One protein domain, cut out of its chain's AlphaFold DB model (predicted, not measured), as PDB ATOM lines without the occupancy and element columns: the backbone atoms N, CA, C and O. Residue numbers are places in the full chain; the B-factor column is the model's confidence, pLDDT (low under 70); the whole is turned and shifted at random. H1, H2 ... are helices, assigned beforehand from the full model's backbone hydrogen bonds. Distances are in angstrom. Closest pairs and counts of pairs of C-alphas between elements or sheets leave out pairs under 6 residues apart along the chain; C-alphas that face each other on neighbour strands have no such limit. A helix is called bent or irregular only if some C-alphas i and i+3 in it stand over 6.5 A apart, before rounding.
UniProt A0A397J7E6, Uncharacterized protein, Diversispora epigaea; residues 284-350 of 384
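AT A GLANCE: This is residues 284 to 350 of the 384 residues of an uncharacterized protein of Diversispora epigaea (UniProt A0A397J7E6). The model has little regular structure: one long, kinked helix, H2, has an unnamed stretch, residues 297 to 321, running out past its first end and folding back to it. Residues 341 to 350 turn back beside H2, and short H1 lies near its last end. The printed part has 67 residues, 23 of them in two named helices, H1 then H2, with no named strand: all helix, loose, radius of gyration of the C-alphas 13.7 A, elongated, 41 by 26 by 25 A.

HOW THE PARTS SIT: H1, residues 293 to 296, and H2, residues 322 to 340, are close but not clearly touching; their closest C-alphas, of Lys 295 and Thr 339, are 7.7 A apart. In H2, 13 of 15 O i to N i+4 pairs are within hydrogen-bond range; H1 is too short for such a pair.

IN THESE COORDINATES: H1 begins at C-alpha 293 (239.247, 327.446, 434.134). H2 spans 25.1 A, ending at C-alpha 340 (245.055, 336.733, 437.965), with a kink of 28 degrees near residue 334. It is irregular, but only just: C-alphas 331 and 334 are 6.9 A apart.

THE WHOLE: The C-alphas farthest apart, of Lys 314 and Asn 343, are 43.7 A apart. The H1 to H2 link is long, 25 residues. The printed part has no cut; residues 284 to 288 have pLDDT under 70.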
ATOM      1  N   THR A 284     248.685 333.969 425.773       42.41
ATOM      2  CA  THR A 284     248.815 332.988 424.680       42.41
ATOM      3  C   THR A 284     249.608 333.596 423.512       42.41
ATOM      4  O   THR A 284     249.753 334.816 423.413       42.41
ATOM      5  N   LYS A 285     250.114 332.778 422.574       40.03
ATOM      6  CA  LYS A 285     250.900 333.264 421.411       40.03
ATOM      7  C   LYS A 285     250.175 334.308 420.532       40.03
ATOM      8  O   LYS A 285     250.800 334.881 419.649       40.03
ATOM      9  N   GLU A 286     248.886 334.540 420.773       50.75
ATOM     10  CA  GLU A 286     247.997 335.462 420.059       50.75
ATOM     11  C   GLU A 286     247.734 336.787 420.807       50.75
ATOM     12  O   GLU A 286     246.863 337.554 420.397       50.75
ATOM     13  N   GLY A 287     248.426 337.064 421.920       59.06
ATOM     14  CA  GLY A 287     248.249 338.320 422.663       59.06
ATOM     15  C   GLY A 287     247.001 338.370 423.558       59.06
ATOM     16  O   GLY A 287     246.573 339.452 423.953       59.06
ATOM     17  N   LYS A 288     246.373 337.225 423.863       68.62
ATOM     18  CA  LYS A 288     245.129 337.179 424.648       68.62
ATOM     19  C   LYS A 288     245.392 337.132 426.155       68.62
ATOM     20  O   LYS A 288     246.134 336.277 426.638       68.62
ATOM     21  N   CYS A 289     244.718 338.017 426.890       77.62
ATOM     22  CA  CYS A 289     244.576 337.916 428.338       77.62
ATOM     23  C   CYS A 289     243.385 336.995 428.657       77.62
ATOM     24  O   CYS A 289     242.225 337.351 428.427       77.62
ATOM     25  N   GLU A 290     243.714 335.798 429.136       81.50
ATOM     26  CA  GLU A 290     242.797 334.722 429.520       81.50
ATOM     27  C   GLU A 290     243.071 334.305 430.974       81.50
ATOM     28  O   GLU A 290     244.189 334.468 431.491       81.50
ATOM     29  N   ILE A 291     242.042 333.769 431.628       87.12
ATOM     30  CA  ILE A 291     242.063 333.285 433.013       87.12
ATOM     31  C   ILE A 291     241.815 331.769 433.053       87.12
ATOM     32  O   ILE A 291     241.007 331.243 432.292       87.12
ATOM     33  N   ASP A 292     242.520 331.062 433.938       89.50
ATOM     34  CA  ASP A 292     242.444 329.601 434.034       89.50
ATOM     35  C   ASP A 292     241.045 329.125 434.455       89.50
ATOM     36  O   ASP A 292     240.442 329.679 435.379       89.50
ATOM     37  N   TYR A 293     240.564 328.035 433.847       88.50
ATOM     38  CA  TYR A 293     239.247 327.446 434.134       88.50
ATOM     39  C   TYR A 293     238.990 327.191 435.629       88.50
ATOM     40  O   TYR A 293     237.873 327.391 436.098       88.50
ATOM     41  N   GLU A 294     240.011 326.810 436.405       90.06
ATOM     42  CA  GLU A 294     239.878 326.624 437.859       90.06
ATOM     43  C   GLU A 294     239.602 327.926 438.622       90.06
ATOM     44  O   GLU A 294     238.908 327.905 439.640       90.06
ATOM     45  N   LYS A 295     240.135 329.062 438.151       88.06
ATOM     46  CA  LYS A 295     239.856 330.378 438.739       88.06
ATOM     47  C   LYS A 295     238.454 330.857 438.347       88.06
ATOM     48  O   LYS A 295     237.740 331.360 439.209       88.06
ATOM     49  N   ILE A 296     238.022 330.612 437.103       90.94
ATOM     50  CA  ILE A 296     236.638 330.882 436.656       90.94
ATOM     51  C   ILE A 296     235.633 330.056 437.468       90.94
ATOM     52  O   ILE A 296     234.618 330.581 437.907       90.94
ATOM     53  N   ALA A 297     235.926 328.781 437.745       91.69
ATOM     54  CA  ALA A 297     235.051 327.923 438.546       91.69
ATOM     55  C   ALA A 297     234.837 328.431 439.988       91.69
ATOM     56  O   ALA A 297     233.841 328.077 440.615       91.69
ATOM     57  N   ARG A 298     235.756 329.257 440.513       93.81
ATOM     58  CA  ARG A 298     235.617 329.939 441.813       93.81
ATOM     59  C   ARG A 298     234.910 331.292 441.684       93.81
ATOM     60  O   ARG A 298     234.156 331.650 442.581       93.81
ATOM     61  N   ASN A 299     235.117 331.995 440.567       93.25
ATOM     62  CA  ASN A 299     234.574 333.325 440.284       93.25
ATOM     63  C   ASN A 299     233.778 333.323 438.953       93.25
ATOM     64  O   ASN A 299     234.266 333.859 437.953       93.25
ATOM     65  N   PRO A 300     232.573 332.718 438.902       93.94
ATOM     66  CA  PRO A 300     231.839 332.483 437.651       93.94
ATOM     67  C   PRO A 300     231.337 333.760 436.958       93.94
ATOM     68  O   PRO A 300     231.043 333.726 435.766       93.94
ATOM     69  N   ASP A 301     231.265 334.882 437.680       95.94
ATOM     70  CA  ASP A 301     230.881 336.190 437.134       95.94
ATOM     71  C   ASP A 301     231.997 336.844 436.292       95.94
ATOM     72  O   ASP A 301     231.759 337.831 435.592       95.94
ATOM     73  N   ILE A 302     233.224 336.313 436.350       94.69
ATOM     74  CA  ILE A 302     234.381 336.870 435.644       94.69
ATOM     75  C   ILE A 302     234.447 336.299 434.223       94.69
ATOM     76  O   ILE A 302     234.459 335.079 434.043       94.69
ATOM     77  N   PRO A 303     234.525 337.150 433.182       94.94
ATOM     78  CA  PRO A 303     234.600 336.678 431.807       94.94
ATOM     79  C   PRO A 303     235.895 335.898 431.547       94.94
ATOM     80  O   PRO A 303     236.970 336.276 431.999       94.94
ATOM     81  N   MET A 304     235.797 334.835 430.748       93.69
ATOM     82  CA  MET A 304     236.938 333.978 430.394       93.69
ATOM     83  C   MET A 304     237.992 334.683 429.519       93.69
ATOM     84  O   MET A 304     239.185 334.423 429.652       93.69
ATOM     85  N   GLU A 305     237.553 335.586 428.634       94.38
ATOM     86  CA  GLU A 305     238.417 336.349 427.726       94.38
ATOM     87  C   GLU A 305     238.255 337.858 427.942       94.38
ATOM     88  O   GLU A 305     237.137 338.391 427.945       94.38
ATOM     89  N   ALA A 306     239.375 338.584 427.980       94.19
ATOM     90  CA  ALA A 306     239.411 340.045 428.070       94.19
ATOM     91  C   ALA A 306     239.057 340.760 426.744       94.19
ATOM     92  O   ALA A 306     239.642 341.790 426.409       94.19
ATOM     93  N   ARG A 307     238.130 340.210 425.946       92.06
ATOM     94  CA  ARG A 307     237.821 340.654 424.576       92.06
ATOM     95  C   ARG A 307     236.339 340.967 424.390       92.06
ATOM     96  O   ARG A 307     235.465 340.298 424.942       92.06
ATOM     97  N   TYR A 308     236.044 341.980 423.585       89.56
ATOM     98  CA  TYR A 308     234.692 342.304 423.136       89.56
ATOM     99  C   TYR A 308     234.656 342.275 421.599       89.56
ATOM    100  O   TYR A 308     235.623 342.664 420.946       89.56
ATOM    101  N   TYR A 309     233.573 341.747 421.027       90.69
ATOM    102  CA  TYR A 309     233.402 341.556 419.586       90.69
ATOM    103  C   TYR A 309     232.195 342.380 419.133       90.69
ATOM    104  O   TYR A 309     231.088 342.101 419.579       90.69
ATOM    105  N   LEU A 310     232.400 343.360 418.248       88.94
ATOM    106  CA  LEU A 310     231.295 344.066 417.590       88.94
ATOM    107  C   LEU A 310     230.784 343.269 416.391       88.94
ATOM    108  O   LEU A 310     231.584 342.733 415.619       88.94
ATOM    109  N   GLN A 311     229.472 343.269 416.170       89.75
ATOM    110  CA  GLN A 311     228.865 342.805 414.925       89.75
ATOM    111  C   GLN A 311     228.940 343.912 413.858       89.75
ATOM    112  O   GLN A 311     228.231 344.918 413.960       89.75
ATOM    113  N   PRO A 312     229.759 343.769 412.799       85.50
ATOM    114  CA  PRO A 312     229.848 344.786 411.759       85.50
ATOM    115  C   PRO A 312     228.596 344.762 410.871       85.50
ATOM    116  O   PRO A 312     228.183 343.712 410.377       85.50
ATOM    117  N   GLY A 313     228.014 345.929 410.589       85.06
ATOM    118  CA  GLY A 313     226.937 346.026 409.604       85.06
ATOM    119  C   GLY A 313     226.118 347.310 409.659       85.06
ATOM    120  O   GLY A 313     226.093 348.039 410.647       85.06
ATOM    121  N   LYS A 314     225.392 347.580 408.570       70.81
ATOM    122  CA  LYS A 314     224.416 348.674 408.518       70.81
ATOM    123  C   LYS A 314     223.230 348.325 409.425       70.81
ATOM    124  O   LYS A 314     222.558 347.328 409.176       70.81
ATOM    125  N   ASN A 315     222.957 349.178 410.411       77.88
ATOM    126  CA  ASN A 315     221.996 348.959 411.505       77.88
ATOM    127  C   ASN A 315     222.422 347.904 412.552       77.88
ATOM    128  O   ASN A 315     221.555 347.388 413.253       77.88
ATOM    129  N   GLN A 316     223.717 347.589 412.652       87.38
ATOM    130  CA  GLN A 316     224.292 346.855 413.788       87.38
ATOM    131  C   GLN A 316     224.936 347.837 414.790       87.38
ATOM    132  O   GLN A 316     224.704 349.045 414.708       87.38
ATOM    133  N   GLU A 317     225.766 347.330 415.704       86.12
ATOM    134  CA  GLU A 317     226.451 348.063 416.787       86.12
ATOM    135  C   GLU A 317     227.414 349.164 416.288       86.12
ATOM    136  O   GLU A 317     227.801 350.056 417.037       86.12
ATOM    137  N   GLY A 318     227.744 349.167 414.992       87.88
ATOM    138  CA  GLY A 318     228.424 350.274 414.322       87.88
ATOM    139  C   GLY A 318     229.933 350.080 414.212       87.88
ATOM    140  O   GLY A 318     230.393 349.132 413.577       87.88
ATOM    141  N   TYR A 319     230.693 351.029 414.757       86.44
ATOM    142  CA  TYR A 319     232.159 351.046 414.740       86.44
ATOM    143  C   TYR A 319     232.694 351.055 416.168       86.44
ATOM    144  O   TYR A 319     231.998 351.481 417.087       86.44
ATOM    145  N   TRP A 320     233.950 350.645 416.346       87.12
ATOM    146  CA  TRP A 320     234.603 350.723 417.648       87.12
ATOM    147  C   TRP A 320     234.729 352.177 418.108       87.12
ATOM    148  O   TRP A 320     235.281 353.012 417.390       87.12
ATOM    149  N   THR A 321     234.238 352.468 419.311       87.19
ATOM    150  CA  THR A 321     234.328 353.795 419.935       87.19
ATOM    151  C   THR A 321     235.100 353.720 421.250       87.19
ATOM    152  O   THR A 321     235.391 352.633 421.755       87.19
ATOM    153  N   PHE A 322     235.432 354.878 421.820       86.44
ATOM    154  CA  PHE A 322     236.096 354.944 423.119       86.44
ATOM    155  C   PHE A 322     235.236 354.337 424.243       86.44
ATOM    156  O   PHE A 322     235.767 353.680 425.133       86.44
ATOM    157  N   GLU A 323     233.909 354.471 424.172       89.62
ATOM    158  CA  GLU A 323     232.984 353.854 425.128       89.62
ATOM    159  C   GLU A 323     233.108 352.323 425.136       89.62
ATOM    160  O   GLU A 323     233.229 351.741 426.210       89.62
ATOM    161  N   HIS A 324     233.184 351.683 423.962       91.00
ATOM    162  CA  HIS A 324     233.384 350.231 423.843       91.00
ATOM    163  C   HIS A 324     234.733 349.776 424.428       91.00
ATOM    164  O   HIS A 324     234.808 348.740 425.091       91.00
ATOM    165  N   LEU A 325     235.798 350.565 424.231       91.44
ATOM    166  CA  LEU A 325     237.103 350.307 424.850       91.44
ATOM    167  C   LEU A 325     237.014 350.394 426.383       91.44
ATOM    168  O   LEU A 325     237.453 349.483 427.082       91.44
ATOM    169  N   MET A 326     236.405 351.457 426.913       92.50
ATOM    170  CA  MET A 326     236.237 351.644 428.357       92.50
ATOM    171  C   MET A 326     235.337 350.578 428.991       92.50
ATOM    172  O   MET A 326     235.602 350.150 430.115       92.50
ATOM    173  N   GLU A 327     234.302 350.124 428.284       94.38
ATOM    174  CA  GLU A 327     233.452 349.012 428.708       94.38
ATOM    175  C   GLU A 327     234.242 347.700 428.757       94.38
ATOM    176  O   GLU A 327     234.199 347.013 429.777       94.38
ATOM    177  N   GLN A 328     235.031 347.378 427.724       94.62
ATOM    178  CA  GLN A 328     235.906 346.198 427.717       94.62
ATOM    179  C   GLN A 328     236.911 346.222 428.880       94.62
ATOM    180  O   GLN A 328     237.090 345.203 429.553       94.62
ATOM    181  N   ILE A 329     237.540 347.374 429.147       94.69
ATOM    182  CA  ILE A 329     238.499 347.531 430.252       94.69
ATOM    183  C   ILE A 329     237.814 347.272 431.597       94.69
ATOM    184  O   ILE A 329     238.266 346.421 432.362       94.69
ATOM    185  N   LYS A 330     236.702 347.968 431.868       95.81
ATOM    186  CA  LYS A 330     235.996 347.901 433.157       95.81
ATOM    187  C   LYS A 330     235.319 346.556 433.409       95.81
ATOM    188  O   LYS A 330     235.403 346.043 434.516       95.81
ATOM    189  N   SER A 331     234.637 346.001 432.408       96.56
ATOM    190  CA  SER A 331     233.834 344.779 432.570       96.56
ATOM    191  C   SER A 331     234.630 343.487 432.407       96.56
ATOM    192  O   SER A 331     234.174 342.445 432.873       96.56
ATOM    193  N   LYS A 332     235.792 343.523 431.735       95.69
ATOM    194  CA  LYS A 332     236.571 342.311 431.434       95.69
ATOM    195  C   LYS A 332     238.021 342.391 431.877       95.69
ATOM    196  O   LYS A 332     238.456 341.535 432.638       95.69
ATOM    197  N   VAL A 333     238.769 343.396 431.416       95.81
ATOM    198  CA  VAL A 333     240.223 343.447 431.650       95.81
ATOM    199  C   VAL A 333     240.542 343.563 433.142       95.81
ATOM    200  O   VAL A 333     241.366 342.797 433.628       95.81
ATOM    201  N   ILE A 334     239.875 344.470 433.866       95.81
ATOM    202  CA  ILE A 334     240.119 344.689 435.300       95.81
ATOM    203  C   ILE A 334     239.761 343.442 436.140       95.81
ATOM    204  O   ILE A 334     240.671 342.930 436.790       95.81
ATOM    205  N   PRO A 335     238.545 342.850 436.063       96.62
ATOM    206  CA  PRO A 335     238.214 341.640 436.830       96.62
ATOM    207  C   PRO A 335     239.136 340.440 436.558       96.62
ATOM    208  O   PRO A 335     239.518 339.716 437.484       96.62
ATOM    209  N   ILE A 336     239.526 340.236 435.292       96.19
ATOM    210  CA  ILE A 336     240.491 339.197 434.904       96.19
ATOM    211  C   ILE A 336     241.864 339.494 435.516       96.19
ATOM    212  O   ILE A 336     242.484 338.590 436.076       96.19
ATOM    213  N   PHE A 337     242.334 340.743 435.434       95.69
ATOM    214  CA  PHE A 337     243.630 341.147 435.972       95.69
ATOM    215  C   PHE A 337     243.689 340.980 437.495       95.69
ATOM    216  O   PHE A 337     244.567 340.275 437.979       95.69
ATOM    217  N   GLU A 338     242.733 341.544 438.238       95.62
ATOM    218  CA  GLU A 338     242.692 341.499 439.710       95.62
ATOM    219  C   GLU A 338     242.625 340.058 440.247       95.62
ATOM    220  O   GLU A 338     243.237 339.732 441.263       95.62
ATOM    221  N   THR A 339     241.949 339.154 439.527       95.12
ATOM    222  CA  THR A 339     241.876 337.723 439.888       95.12
ATOM    223  C   THR A 339     243.122 336.936 439.469       95.12
ATOM    224  O   THR A 339     243.479 335.915 440.078       95.12
ATOM    225  N   LYS A 340     243.806 337.365 438.403       93.81
ATOM    226  CA  LYS A 340     245.055 336.733 437.965       93.81
ATOM    227  C   LYS A 340     246.232 337.170 438.847       93.81
ATOM    228  O   LYS A 340     247.028 336.300 439.199       93.81
ATOM    229  N   PHE A 341     246.252 338.440 439.258       93.44
ATOM    230  CA  PHE A 341     247.324 339.139 439.975       93.44
ATOM    231  C   PHE A 341     246.774 339.943 441.177       93.44
ATOM    232  O   PHE A 341     246.691 341.175 441.131       93.44
ATOM    233  N   PRO A 342     246.353 339.267 442.263       94.19
ATOM    234  CA  PRO A 342     245.858 339.949 443.455       94.19
ATOM    235  C   PRO A 342     246.957 340.808 444.096       94.19
ATOM    236  O   PRO A 342     248.108 340.389 444.190       94.19
ATOM    237  N   ASN A 343     246.578 341.993 444.583       93.94
ATOM    238  CA  ASN A 343     247.460 343.016 445.170       93.94
ATOM    239  C   ASN A 343     248.461 343.682 444.199       93.94
ATOM    240  O   ASN A 343     249.312 344.453 444.639       93.94
ATOM    241  N   THR A 344     248.359 343.448 442.887       95.44
ATOM    242  CA  THR A 344     249.207 344.111 441.883       95.44
ATOM    243  C   THR A 344     248.542 345.381 441.342       95.44
ATOM    244  O   THR A 344     247.355 345.386 441.023       95.44
ATOM    245  N   THR A 345     249.307 346.467 441.185       93.88
ATOM    246  CA  THR A 345     248.849 347.670 440.463       93.88
ATOM    247  C   THR A 345     249.164 347.532 438.976       93.88
ATOM    248  O   THR A 345     250.287 347.191 438.616       93.88
ATOM    249  N   THR A 346     248.194 347.825 438.107       92.12
ATOM    250  CA  THR A 346     248.352 347.761 436.646       92.12
ATOM    251  C   THR A 346     248.259 349.137 435.996       92.12
ATOM    252  O   THR A 346     247.512 350.004 436.450       92.12
ATOM    253  N   VAL A 347     249.014 349.333 434.915       94.06
ATOM    254  CA  VAL A 347     248.993 350.545 434.089       94.06
ATOM    255  C   VAL A 347     248.694 350.131 432.655       94.06
ATOM    256  O   VAL A 347     249.512 349.487 432.002       94.06
ATOM    257  N   PHE A 348     247.520 350.510 432.154       89.81
ATOM    258  CA  PHE A 348     247.130 350.245 430.772       89.81
ATOM    259  C   PHE A 348     247.553 351.399 429.862       89.81
ATOM    260  O   PHE A 348     247.130 352.539 430.056       89.81
ATOM    261  N   THR A 349     248.352 351.095 428.842       89.69
ATOM    262  CA  THR A 349     248.691 352.017 427.755       89.69
ATOM    263  C   THR A 349     247.956 351.604 426.481       89.69
ATOM    264  O   THR A 349     247.795 350.420 426.191       89.69
ATOM    265  N   PHE A 350     247.485 352.589 425.717       87.31
ATOM    266  CA  PHE A 350     246.753 352.371 424.470       87.31
ATOM    267  C   PHE A 350     247.387 353.203 423.360       87.31
ATOM    268  O   PHE A 350     247.676 354.382 423.564       87.31
TER     269      PHE A 350